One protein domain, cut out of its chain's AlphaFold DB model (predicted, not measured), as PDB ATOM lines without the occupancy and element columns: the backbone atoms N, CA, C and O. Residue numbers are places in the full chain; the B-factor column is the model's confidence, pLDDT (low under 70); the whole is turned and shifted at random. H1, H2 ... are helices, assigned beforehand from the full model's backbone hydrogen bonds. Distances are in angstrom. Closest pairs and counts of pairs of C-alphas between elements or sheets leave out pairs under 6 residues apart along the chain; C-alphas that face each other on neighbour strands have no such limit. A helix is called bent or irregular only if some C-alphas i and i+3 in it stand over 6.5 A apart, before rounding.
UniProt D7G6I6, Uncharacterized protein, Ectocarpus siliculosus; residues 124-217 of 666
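AT A GLANCE: This is residues 124 to 217 of the 666 residues of an uncharacterized protein of Ectocarpus siliculosus (UniProt D7G6I6). Two helices, H3 and H5, cross near their middles as an X at the core of the printed part, and H1 and H2 pack on H3 toward its two ends, H1 on residues 170 to 177 and H2 on residues 162 to 166. The short helix H4 sits off to one side, in the winding stretch between H3 and H5, and touches no helix. The printed part has 94 residues with five named helices, in the order H1, H2, H3, H4, H5, and no named strand, and its class is all helix. It is compact, with a radius of gyration of the C-alphas of 13.3 A, and spans 38 by 32 by 20 A.

HOW THE PARTS SIT: Start at H1, residues 124 to 136, and look across to H3, residues 162 to 177: they touch, opposite ways at a shallow tilt of 27 degrees, and their closest C-alphas, those of Leu 128 and Gly 177, are 6.8 A apart. H2, residues 141 to 156, meets H1 only through their link. With residues 142 to 149 alone H2 touches H3, about perpendicular at 73 degrees, only just past steep; the closest C-alphas are those of Thr 146 and Pro 162, 6.4 A apart. H3 is the hub, touching three helices. The third is H5, residues 202 to 217, about perpendicular to H3 at 80 degrees; find their closest C-alphas at Cys 169 and Tyr 208, 6.2 A apart. H5 and H2 are close but not clearly touching, with the closest C-alphas, those of Tyr 148 and Phe 211, 7.2 A apart. H4, residues 189 to 194, is apart from H1, H2, H3 and H5. The helix packing is mostly crossed, only just, with one of three touching pairs at a shallow tilt. Each O i to N i+4 pair is within hydrogen-bond range in H1, H2, H3 and H4; in H5 it is 7 of 12.

IN THESE COORDINATES: Find C-alpha 124 at (170.294, 188.804, 217.505), where H1 begins and runs 17.8 A. H2 then runs 22.3 A and H3 22.1 A, starting from C-alpha 162 at (154.491, 193.713, 242.622). H4 follows, six residues. H5 runs 22.9 A to C-alpha 217 at (155.515, 178.367, 226.294); it has a kink of 33 degrees near residue 209 and is only just irregular, with C-alphas 207 and 210 6.8 A apart.

THE WHOLE: The two C-alphas farthest apart, those of His 124 and Gly 157, are 39.9 A apart. The printed part has no cut; the link from H3 to H4, 11 residues, is long. Look for pLDDT under 70 at residues 124 to 125 and 154 to 159; the mean of the printed part is 82.8.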
ATOM      1  N   HIS A 124     170.692 189.437 216.255       65.75
ATOM      2  CA  HIS A 124     170.294 188.804 217.505       65.75
ATOM      3  C   HIS A 124     169.745 189.808 218.532       65.75
ATOM      4  O   HIS A 124     168.700 189.533 219.105       65.75
ATOM      5  N   MET A 125     170.383 190.971 218.723       68.31
ATOM      6  CA  MET A 125     169.891 192.017 219.631       68.31
ATOM      7  C   MET A 125     168.586 192.632 219.128       68.31
ATOM      8  O   MET A 125     167.646 192.715 219.901       68.31
ATOM      9  N   GLN A 126     168.478 192.967 217.838       73.88
ATOM     10  CA  GLN A 126     167.236 193.520 217.280       73.88
ATOM     11  C   GLN A 126     166.069 192.518 217.374       73.88
ATOM     12  O   GLN A 126     164.973 192.865 217.808       73.88
ATOM     13  N   LYS A 127     166.313 191.241 217.038       75.25
ATOM     14  CA  LYS A 127     165.334 190.148 217.194       75.25
ATOM     15  C   LYS A 127     164.963 189.935 218.670       75.25
ATOM     16  O   LYS A 127     163.794 189.710 218.970       75.25
ATOM     17  N   LEU A 128     165.929 190.043 219.586       80.31
ATOM     18  CA  LEU A 128     165.719 189.943 221.033       80.31
ATOM     19  C   LEU A 128     164.908 191.128 221.582       80.31
ATOM     20  O   LEU A 128     163.983 190.911 222.353       80.31
ATOM     21  N   GLU A 129     165.199 192.360 221.167       81.12
ATOM     22  CA  GLU A 129     164.468 193.573 221.559       81.12
ATOM     23  C   GLU A 129     163.003 193.514 221.114       81.12
ATOM     24  O   GLU A 129     162.109 193.741 221.930       81.12
ATOM     25  N   VAL A 130     162.743 193.120 219.860       82.94
ATOM     26  CA  VAL A 130     161.380 192.921 219.336       82.94
ATOM     27  C   VAL A 130     160.645 191.805 220.092       82.94
ATOM     28  O   VAL A 130     159.491 191.990 220.476       82.94
ATOM     29  N   HIS A 131     161.307 190.672 220.363       81.19
ATOM     30  CA  HIS A 131     160.717 189.557 221.121       81.19
ATOM     31  C   HIS A 131     160.369 189.956 222.561       81.19
ATOM     32  O   HIS A 131     159.263 189.694 223.025       81.19
ATOM     33  N   LEU A 132     161.279 190.643 223.255       85.06
ATOM     34  CA  LEU A 132     161.069 191.131 224.621       85.06
ATOM     35  C   LEU A 132     159.964 192.191 224.694       85.06
ATOM     36  O   LEU A 132     159.194 192.193 225.649       85.06
ATOM     37  N   ALA A 133     159.863 193.080 223.702       85.00
ATOM     38  CA  ALA A 133     158.776 194.054 223.629       85.00
ATOM     39  C   ALA A 133     157.416 193.352 223.467       85.00
ATOM     40  O   ALA A 133     156.492 193.617 224.237       85.00
ATOM     41  N   ALA A 134     157.319 192.401 222.530       84.50
ATOM     42  CA  ALA A 134     156.113 191.600 222.318       84.50
ATOM     43  C   ALA A 134     155.734 190.763 223.556       84.50
ATOM     44  O   ALA A 134     154.557 190.665 223.899       84.50
ATOM     45  N   GLU A 135     156.718 190.203 224.268       84.69
ATOM     46  CA  GLU A 135     156.497 189.498 225.531       84.69
ATOM     47  C   GLU A 135     156.001 190.445 226.634       84.69
ATOM     48  O   GLU A 135     155.044 190.132 227.340       84.69
ATOM     49  N   PHE A 136     156.639 191.601 226.823       86.12
ATOM     50  CA  PHE A 136     156.340 192.488 227.949       86.12
ATOM     51  C   PHE A 136     154.991 193.199 227.818       86.12
ATOM     52  O   PHE A 136     154.328 193.390 228.846       86.12
ATOM     53  N   GLU A 137     154.564 193.494 226.589       86.50
ATOM     54  CA  GLU A 137     153.238 194.036 226.268       86.50
ATOM     55  C   GLU A 137     152.181 192.945 225.995       86.50
ATOM     56  O   GLU A 137     151.030 193.256 225.685       86.50
ATOM     57  N   ALA A 138     152.521 191.658 226.163       85.00
ATOM     58  CA  ALA A 138     151.587 190.555 225.946       85.00
ATOM     59  C   ALA A 138     150.309 190.711 226.808       85.00
ATOM     60  O   ALA A 138     150.407 190.866 228.037       85.00
ATOM     61  N   PRO A 139     149.097 190.603 226.219       86.25
ATOM     62  CA  PRO A 139     147.840 190.844 226.922       86.25
ATOM     63  C   PRO A 139     147.739 190.093 228.250       86.25
ATOM     64  O   PRO A 139     148.017 188.895 228.334       86.25
ATOM     65  N   ASN A 140     147.332 190.801 229.306       88.94
ATOM     66  CA  ASN A 140     147.203 190.293 230.677       88.94
ATOM     67  C   ASN A 140     148.495 189.753 231.343       88.94
ATOM     68  O   ASN A 140     148.396 189.154 232.417       88.94
ATOM     69  N   ARG A 141     149.708 189.984 230.799       88.81
ATOM     70  CA  ARG A 141     150.972 189.533 231.432       88.81
ATOM     71  C   ARG A 141     151.133 190.051 232.861       88.81
ATOM     72  O   ARG A 141     151.440 189.263 233.751       88.81
ATOM     73  N   LYS A 142     150.877 191.345 233.107       85.81
ATOM     74  CA  LYS A 142     150.924 191.930 234.466       85.81
ATOM     75  C   LYS A 142     149.978 191.189 235.422       85.81
ATOM     76  O   LYS A 142     150.403 190.785 236.496       85.81
ATOM     77  N   THR A 143     148.746 190.911 234.995       88.50
ATOM     78  CA  THR A 143     147.740 190.163 235.769       88.50
ATOM     79  C   THR A 143     148.208 188.745 236.109       88.50
ATOM     80  O   THR A 143     148.144 188.342 237.272       88.50
ATOM     81  N   ARG A 144     148.743 187.999 235.126       91.12
ATOM     82  CA  ARG A 144     149.327 186.661 235.348       91.12
ATOM     83  C   ARG A 144     150.510 186.713 236.314       91.12
ATOM     84  O   ARG A 144     150.602 185.886 237.217       91.12
ATOM     85  N   PHE A 145     151.376 187.716 236.178       88.56
ATOM     86  CA  PHE A 145     152.521 187.905 237.061       88.56
ATOM     87  C   PHE A 145     152.102 188.236 238.504       88.56
ATOM     88  O   PHE A 145     152.618 187.643 239.450       88.56
ATOM     89  N   THR A 146     151.101 189.098 238.703       86.00
ATOM     90  CA  THR A 146     150.523 189.362 240.031       86.00
ATOM     91  C   THR A 146     149.919 188.093 240.638       86.00
ATOM     92  O   THR A 146     150.154 187.813 241.813       86.00
ATOM     93  N   GLN A 147     149.208 187.272 239.856       87.31
ATOM     94  CA  GLN A 147     148.705 185.968 240.313       87.31
ATOM     95  C   GLN A 147     149.847 185.013 240.703       87.31
ATOM     96  O   GLN A 147     149.767 184.361 241.746       87.31
ATOM     97  N   TYR A 148     150.932 184.964 239.923       86.44
ATOM     98  CA  TYR A 148     152.138 184.188 240.225       86.44
ATOM     99  C   TYR A 148     152.792 184.640 241.545       86.44
ATOM    100  O   TYR A 148     153.025 183.829 242.446       86.44
ATOM    101  N   CYS A 149     153.003 185.948 241.724       83.31
ATOM    102  CA  CYS A 149     153.510 186.528 242.969       83.31
ATOM    103  C   CYS A 149     152.585 186.272 244.170       83.31
ATOM    104  O   CYS A 149     153.085 186.008 245.264       83.31
ATOM    105  N   ASN A 150     151.262 186.303 243.987       82.38
ATOM    106  CA  ASN A 150     150.294 186.039 245.054       82.38
ATOM    107  C   ASN A 150     150.289 184.564 245.477       82.38
ATOM    108  O   ASN A 150     150.321 184.286 246.676       82.38
ATOM    109  N   LYS A 151     150.364 183.617 244.526       81.44
ATOM    110  CA  LYS A 151     150.567 182.187 244.828       81.44
ATOM    111  C   LYS A 151     151.845 181.971 245.651       81.44
ATOM    112  O   LYS A 151     151.812 181.275 246.661       81.44
ATOM    113  N   ARG A 152     152.954 182.636 245.296       76.00
ATOM    114  CA  ARG A 152     154.205 182.590 246.084       76.00
ATOM    115  C   ARG A 152     154.070 183.256 247.459       76.00
ATOM    116  O   ARG A 152     154.597 182.723 248.432       76.00
ATOM    117  N   ARG A 153     153.349 184.379 247.580       74.50
ATOM    118  CA  ARG A 153     153.088 185.047 248.872       74.50
ATOM    119  C   ARG A 153     152.312 184.142 249.830       74.50
ATOM    120  O   ARG A 153     152.657 184.113 251.006       74.50
ATOM    121  N   ALA A 154     151.338 183.377 249.337       69.62
ATOM    122  CA  ALA A 154     150.580 182.424 250.149       69.62
ATOM    123  C   ALA A 154     151.453 181.291 250.732       69.62
ATOM    124  O   ALA A 154     151.185 180.828 251.835       69.62
ATOM    125  N   VAL A 155     152.517 180.879 250.028       64.81
ATOM    126  CA  VAL A 155     153.443 179.821 250.484       64.81
ATOM    127  C   VAL A 155     154.566 180.362 251.382       64.81
ATOM    128  O   VAL A 155     154.963 179.694 252.331       64.81
ATOM    129  N   TYR A 156     155.087 181.564 251.103       66.44
ATOM    130  CA  TYR A 156     156.306 182.089 251.747       66.44
ATOM    131  C   TYR A 156     156.092 183.328 252.640       66.44
ATOM    132  O   TYR A 156     157.056 183.911 253.136       66.44
ATOM    133  N   GLY A 157     154.846 183.757 252.855       57.41
ATOM    134  CA  GLY A 157     154.432 184.754 253.856       57.41
ATOM    135  C   GLY A 157     154.808 186.218 253.578       57.41
ATOM    136  O   GLY A 157     154.082 187.120 253.989       57.41
ATOM    137  N   LYS A 158     155.909 186.494 252.867       60.09
ATOM    138  CA  LYS A 158     156.335 187.852 252.483       60.09
ATOM    139  C   LYS A 158     156.843 187.883 251.042       60.09
ATOM    140  O   LYS A 158     157.756 187.149 250.681       60.09
ATOM    141  N   THR A 159     156.304 188.799 250.240       63.09
ATOM    142  CA  THR A 159     156.862 189.178 248.931       63.09
ATOM    143  C   THR A 159     156.979 190.694 248.848       63.09
ATOM    144  O   THR A 159     156.127 191.408 249.381       63.09
ATOM    145  N   VAL A 160     158.034 191.161 248.176       71.00
ATOM    146  CA  VAL A 160     158.262 192.581 247.854       71.00
ATOM    147  C   VAL A 160     157.130 193.092 246.951       71.00
ATOM    148  O   VAL A 160     156.364 192.287 246.417       71.00
ATOM    149  N   ASP A 161     157.015 194.406 246.796       76.31
ATOM    150  CA  ASP A 161     156.005 195.052 245.957       76.31
ATOM    151  C   ASP A 161     155.898 194.448 244.525       76.31
ATOM    152  O   ASP A 161     156.931 194.113 243.929       76.31
ATOM    153  N   PRO A 162     154.682 194.281 243.958       75.00
ATOM    154  CA  PRO A 162     154.491 193.713 242.622       75.00
ATOM    155  C   PRO A 162     155.212 194.459 241.491       75.00
ATOM    156  O   PRO A 162     155.710 193.801 240.580       75.00
ATOM    157  N   GLU A 163     155.316 195.790 241.540       79.31
ATOM    158  CA  GLU A 163     155.988 196.587 240.506       79.31
ATOM    159  C   GLU A 163     157.505 196.359 240.538       79.31
ATOM    160  O   GLU A 163     158.142 196.159 239.501       79.31
ATOM    161  N   VAL A 164     158.087 196.292 241.740       81.12
ATOM    162  CA  VAL A 164     159.503 195.940 241.935       81.12
ATOM    163  C   VAL A 164     159.783 194.526 241.415       81.12
ATOM    164  O   VAL A 164     160.822 194.282 240.799       81.12
ATOM    165  N   ASN A 165     158.851 193.588 241.605       83.81
ATOM    166  CA  ASN A 165     158.992 192.235 241.073       83.81
ATOM    167  C   ASN A 165     158.817 192.176 239.538       83.81
ATOM    168  O   ASN A 165     159.528 191.395 238.912       83.81
ATOM    169  N   ASP A 166     157.957 192.992 238.907       82.56
ATOM    170  CA  ASP A 166     157.839 193.039 237.431       82.56
ATOM    171  C   ASP A 166     159.114 193.614 236.802       82.56
ATOM    172  O   ASP A 166     159.656 193.027 235.865       82.56
ATOM    173  N   LYS A 167     159.666 194.694 237.376       84.00
ATOM    174  CA  LYS A 167     160.963 195.265 236.967       84.00
ATOM    175  C   LYS A 167     162.089 194.226 237.047       84.00
ATOM    176  O   LYS A 167     162.850 194.071 236.093       84.00
ATOM    177  N   ARG A 168     162.154 193.454 238.140       87.00
ATOM    178  CA  ARG A 168     163.093 192.325 238.288       87.00
ATOM    179  C   ARG A 168     162.855 191.230 237.255       87.00
ATOM    180  O   ARG A 168     163.811 190.769 236.645       87.00
ATOM    181  N   CYS A 169     161.605 190.825 237.042       88.12
ATOM    182  CA  CYS A 169     161.247 189.796 236.070       88.12
ATOM    183  C   CYS A 169     161.684 190.192 234.653       88.12
ATOM    184  O   CYS A 169     162.330 189.397 233.971       88.12
ATOM    185  N   LYS A 170     161.419 191.437 234.243       87.88
ATOM    186  CA  LYS A 170     161.833 191.991 232.946       87.88
ATOM    187  C   LYS A 170     163.351 191.989 232.774       87.88
ATOM    188  O   LYS A 170     163.839 191.441 231.790       87.88
ATOM    189  N   LEU A 171     164.097 192.489 233.763       86.38
ATOM    190  CA  LEU A 171     165.563 192.492 233.720       86.38
ATOM    191  C   LEU A 171     166.152 191.067 233.721       86.38
ATOM    192  O   LEU A 171     167.095 190.791 232.987       86.38
ATOM    193  N   ILE A 172     165.575 190.127 234.474       90.00
ATOM    194  CA  ILE A 172     165.986 188.712 234.449       90.00
ATOM    195  C   ILE A 172     165.717 188.085 233.072       90.00
ATOM    196  O   ILE A 172     166.573 187.367 232.559       90.00
ATOM    197  N   THR A 173     164.580 188.401 232.445       89.88
ATOM    198  CA  THR A 173     164.233 187.930 231.092       89.88
ATOM    199  C   THR A 173     165.209 188.483 230.049       89.88
ATOM    200  O   THR A 173     165.766 187.713 229.273       89.88
ATOM    201  N   GLN A 174     165.506 189.788 230.093       88.06
ATOM    202  CA  GLN A 174     166.517 190.444 229.249       88.06
ATOM    203  C   GLN A 174     167.901 189.792 229.385       88.06
ATOM    204  O   GLN A 174     168.529 189.439 228.391       88.06
ATOM    205  N   VAL A 175     168.363 189.587 230.623       87.69
ATOM    206  CA  VAL A 175     169.664 188.968 230.926       87.69
ATOM    207  C   VAL A 175     169.729 187.528 230.403       87.69
ATOM    208  O   VAL A 175     170.728 187.142 229.796       87.69
ATOM    209  N   MET A 176     168.668 186.739 230.595       88.75
ATOM    210  CA  MET A 176     168.599 185.362 230.100       88.75
ATOM    211  C   MET A 176     168.525 185.293 228.569       88.75
ATOM    212  O   MET A 176     169.225 184.475 227.976       88.75
ATOM    213  N   GLY A 177     167.742 186.168 227.931       85.00
ATOM    214  CA  GLY A 177     167.636 186.261 226.472       85.00
ATOM    215  C   GLY A 177     168.949 186.665 225.797       85.00
ATOM    216  O   GLY A 177     169.286 186.124 224.750       85.00
ATOM    217  N   ALA A 178     169.750 187.514 226.452       84.31
ATOM    218  CA  ALA A 178     171.114 187.857 226.040       84.31
ATOM    219  C   ALA A 178     172.169 186.768 226.368       84.31
ATOM    220  O   ALA A 178     173.373 187.014 226.272       84.31
ATOM    221  N   GLY A 179     171.757 185.574 226.819       85.88
ATOM    222  CA  GLY A 179     172.654 184.454 227.139       85.88
ATOM    223  C   GLY A 179     173.529 184.654 228.387       85.88
ATOM    224  O   GLY A 179     174.497 183.917 228.604       85.88
ATOM    225  N   ILE A 180     173.228 185.646 229.229       87.06
ATOM    226  CA  ILE A 180     174.032 185.983 230.406       87.06
ATOM    227  C   ILE A 180     173.582 185.121 231.597       87.06
ATOM    228  O   ILE A 180     172.445 185.189 232.058       87.06
ATOM    229  N   SER A 181     174.499 184.319 232.153       87.81
ATOM    230  CA  SER A 181     174.230 183.567 233.390       87.81
ATOM    231  C   SER A 181     173.867 184.504 234.544       87.81
ATOM    232  O   SER A 181     174.620 185.432 234.845       87.81
ATOM    233  N   LEU A 182     172.792 184.187 235.272       89.50
ATOM    234  CA  LEU A 182     172.330 184.951 236.438       89.50
ATOM    235  C   LEU A 182     173.407 185.116 237.526       89.50
ATOM    236  O   LEU A 182     173.391 186.110 238.243       89.50
ATOM    237  N   SER A 183     174.378 184.200 237.634       88.69
ATOM    238  CA  SER A 183     175.519 184.342 238.559       88.69
ATOM    239  C   SER A 183     176.451 185.515 238.223       88.69
ATOM    240  O   SER A 183     177.151 186.010 239.103       88.69
ATOM    241  N   LYS A 184     176.441 186.013 236.978       88.50
ATOM    242  CA  LYS A 184     177.174 187.226 236.576       88.50
ATOM    243  C   LYS A 184     176.500 188.516 237.068       88.50
ATOM    244  O   LYS A 184     177.121 189.572 237.000       88.50
ATOM    245  N   LEU A 185     175.268 188.450 237.586       84.94
ATOM    246  CA  LEU A 185     174.563 189.606 238.151       84.94
ATOM    247  C   LEU A 185     174.989 189.931 239.586       84.94
ATOM    248  O   LEU A 185     174.913 191.090 239.983       84.94
ATOM    249  N   ASP A 186     175.453 188.946 240.365       89.00
ATOM    250  CA  ASP A 186     175.790 189.152 241.782       89.00
ATOM    251  C   ASP A 186     176.852 190.256 242.007       89.00
ATOM    252  O   ASP A 186     176.633 191.088 242.894       89.00
ATOM    253  N   PRO A 187     177.936 190.361 241.201       88.75
ATOM    254  CA  PRO A 187     178.894 191.471 241.292       88.75
ATOM    255  C   PRO A 187     178.355 192.805 240.753       88.75
ATOM    256  O   PRO A 187     178.789 193.863 241.197       88.75
ATOM    257  N   LEU A 188     177.411 192.769 239.805       85.25
ATOM    258  CA  LEU A 188     176.823 193.956 239.165       85.25
ATOM    259  C   LEU A 188     175.657 194.556 239.969       85.25
ATOM    260  O   LEU A 188     175.156 195.631 239.643       85.25
ATOM    261  N   ARG A 189     175.207 193.873 241.025       83.69
ATOM    262  CA  ARG A 189     174.009 194.220 241.797       83.69
ATOM    263  C   ARG A 189     174.033 195.644 242.358       83.69
ATOM    264  O   ARG A 189     173.015 196.320 242.295       83.69
ATOM    265  N   SER A 190     175.179 196.120 242.849       84.06
ATOM    266  CA  SER A 190     175.337 197.493 243.359       84.06
ATOM    267  C   SER A 190     175.154 198.556 242.271       84.06
ATOM    268  O   SER A 190     174.519 199.577 242.525       84.06
ATOM    269  N   MET A 191     175.647 198.297 241.055       84.88
ATOM    270  CA  MET A 191     175.445 199.164 239.891       84.88
ATOM    271  C   MET A 191     173.954 199.254 239.544       84.88
ATOM    272  O   MET A 191     173.420 200.357 239.450       84.88
ATOM    273  N   PHE A 192     173.251 198.121 239.447       80.06
ATOM    274  CA  PHE A 192     171.805 198.118 239.196       80.06
ATOM    275  C   PHE A 192     171.019 198.843 240.299       80.06
ATOM    276  O   PHE A 192     170.190 199.695 239.982       80.06
ATOM    277  N   THR A 193     171.336 198.614 241.581       78.50
ATOM    278  CA  THR A 193     170.723 199.356 242.698       78.50
ATOM    279  C   THR A 193     170.971 200.866 242.590       78.50
ATOM    280  O   THR A 193     170.047 201.640 242.821       78.50
ATOM    281  N   SER A 194     172.171 201.308 242.183       78.62
ATOM    282  CA  SER A 194     172.469 202.740 241.977       78.62
ATOM    283  C   SER A 194     171.706 203.377 240.805       78.62
ATOM    284  O   SER A 194     171.495 204.584 240.800       78.62
ATOM    285  N   LEU A 195     171.231 202.562 239.857       77.06
ATOM    286  CA  LEU A 195     170.370 202.958 238.737       77.06
ATOM    287  C   LEU A 195     168.867 202.776 239.051       77.06
ATOM    288  O   LEU A 195     168.039 202.747 238.143       77.06
ATOM    289  N   GLY A 196     168.496 202.606 240.326       70.94
ATOM    290  CA  GLY A 196     167.106 202.424 240.769       70.94
ATOM    291  C   GLY A 196     166.525 201.018 240.551       70.94
ATOM    292  O   GLY A 196     165.386 200.755 240.939       70.94
ATOM    293  N   ALA A 197     167.293 200.088 239.980       70.44
ATOM    294  CA  ALA A 197     166.904 198.694 239.798       70.44
ATOM    295  C   ALA A 197     167.390 197.843 240.986       70.44
ATOM    296  O   ALA A 197     168.447 197.215 240.927       70.44
ATOM    297  N   ASP A 198     166.621 197.816 242.083       75.25
ATOM    298  CA  ASP A 198     166.934 197.009 243.276       75.25
ATOM    299  C   ASP A 198     166.955 195.500 242.956       75.25
ATOM    300  O   ASP A 198     165.931 194.809 242.992       75.25
ATOM    301  N   MET A 199     168.133 194.974 242.620       77.31
ATOM    302  CA  MET A 199     168.296 193.608 242.132       77.31
ATOM    303  C   MET A 199     168.501 192.582 243.248       77.31
ATOM    304  O   MET A 199     169.237 192.793 244.213       77.31
ATOM    305  N   VAL A 200     167.882 191.412 243.081       81.31
ATOM    306  CA  VAL A 200     168.107 190.254 243.957       81.31
ATOM    307  C   VAL A 200     169.310 189.437 243.484       81.31
ATOM    308  O   VAL A 200     169.609 189.388 242.295       81.31
ATOM    309  N   GLY A 201     169.989 188.758 244.413       82.31
ATOM    310  CA  GLY A 201     171.092 187.859 244.061       82.31
ATOM    311  C   GLY A 201     170.644 186.657 243.216       82.31
ATOM    312  O   GLY A 201     169.461 186.302 243.192       82.31
ATOM    313  N   SER A 202     171.584 186.005 242.532       85.62
ATOM    314  CA  SER A 202     171.312 184.986 241.505       85.62
ATOM    315  C   SER A 202     170.442 183.821 241.990       85.62
ATOM    316  O   SER A 202     169.529 183.401 241.277       85.62
ATOM    317  N   SER A 203     170.634 183.352 243.227       85.19
ATOM    318  CA  SER A 203     169.802 182.307 243.848       85.19
ATOM    319  C   SER A 203     168.316 182.675 243.920       85.19
ATOM    320  O   SER A 203     167.476 181.804 243.726       85.19
ATOM    321  N   LYS A 204     167.996 183.957 244.144       84.62
ATOM    322  CA  LYS A 204     166.620 184.484 244.134       84.62
ATOM    323  C   LYS A 204     166.161 184.872 242.727       84.62
ATOM    324  O   LYS A 204     164.982 184.768 242.418       84.62
ATOM    325  N   SER A 205     167.079 185.250 241.836       86.12
ATOM    326  CA  SER A 205     166.755 185.480 240.417       86.12
ATOM    327  C   SER A 205     166.225 184.208 239.736       86.12
ATOM    328  O   SER A 205     165.340 184.282 238.887       86.12
ATOM    329  N   LYS A 206     166.680 183.022 240.171       88.19
ATOM    330  CA  LYS A 206     166.131 181.726 239.725       88.19
ATOM    331  C   LYS A 206     164.638 181.541 240.030       88.19
ATOM    332  O   LYS A 206     163.983 180.771 239.337       88.19
ATOM    333  N   GLU A 207     164.079 182.246 241.016       86.06
ATOM    334  CA  GLU A 207     162.657 182.137 241.378       86.06
ATOM    335  C   GLU A 207     161.706 182.622 240.273       86.06
ATOM    336  O   GLU A 207     160.553 182.200 240.244       86.06
ATOM    337  N   TYR A 208     162.184 183.473 239.360       88.31
ATOM    338  CA  TYR A 208     161.401 184.039 238.256       88.31
ATOM    339  C   TYR A 208     161.368 183.126 237.018       88.31
ATOM    340  O   TYR A 208     160.486 183.284 236.178       88.31
ATOM    341  N   ILE A 209     162.286 182.153 236.913       90.31
ATOM    342  CA  ILE A 209     162.445 181.292 235.725       90.31
ATOM    343  C   ILE A 209     161.162 180.514 235.410       90.31
ATOM    344  O   ILE A 209     160.827 180.364 234.240       90.31
ATOM    345  N   GLY A 210     160.421 180.061 236.430       89.94
ATOM    346  CA  GLY A 210     159.157 179.341 236.232       89.94
ATOM    347  C   GLY A 210     158.125 180.176 235.469       89.94
ATOM    348  O   GLY A 210     157.641 179.742 234.431       89.94
ATOM    349  N   PHE A 211     157.879 181.410 235.921       91.00
ATOM    350  CA  PHE A 211     156.971 182.335 235.239       91.00
ATOM    351  C   PHE A 211     157.453 182.683 233.825       91.00
ATOM    352  O   PHE A 211     156.668 182.635 232.887       91.00
ATOM    353  N   ILE A 212     158.745 182.986 233.656       91.94
ATOM    354  CA  ILE A 212     159.312 183.317 232.340       91.94
ATOM    355  C   ILE A 212     159.104 182.143 231.369       91.94
ATOM    356  O   ILE A 212     158.630 182.343 230.256       91.94
ATOM    357  N   ASN A 213     159.366 180.907 231.803       91.00
ATOM    358  CA  ASN A 213     159.129 179.705 231.005       91.00
ATOM    359  C   ASN A 213     157.635 179.491 230.678       91.00
ATOM    360  O   ASN A 213     157.312 179.112 229.555       91.00
ATOM    361  N   GLU A 214     156.721 179.750 231.620       91.19
ATOM    362  CA  GLU A 214     155.269 179.713 231.373       91.19
ATOM    363  C   GLU A 214     154.824 180.752 230.325       91.19
ATOM    364  O   GLU A 214     153.992 180.438 229.472       91.19
ATOM    365  N   GLU A 215     155.378 181.971 230.344       91.06
ATOM    366  CA  GLU A 215     155.098 182.991 229.325       91.06
ATOM    367  C   GLU A 215     155.699 182.621 227.955       91.06
ATOM    368  O   GLU A 215     154.979 182.707 226.959       91.06
ATOM    369  N   GLN A 216     156.944 182.119 227.884       90.50
ATOM    370  CA  GLN A 216     157.534 181.645 226.616       90.50
ATOM    371  C   GLN A 216     156.708 180.506 225.999       90.50
ATOM    372  O   GLN A 216     156.354 180.573 224.824       90.50
ATOM    373  N   ILE A 217     156.344 179.482 226.782       92.81
ATOM    374  CA  ILE A 217     155.515 178.367 226.294       92.81
ATOM    375  C   ILE A 217     154.148 178.874 225.811       92.81
ATOM    376  O   ILE A 217     153.673 178.433 224.766       92.81
TER     377      ILE A 217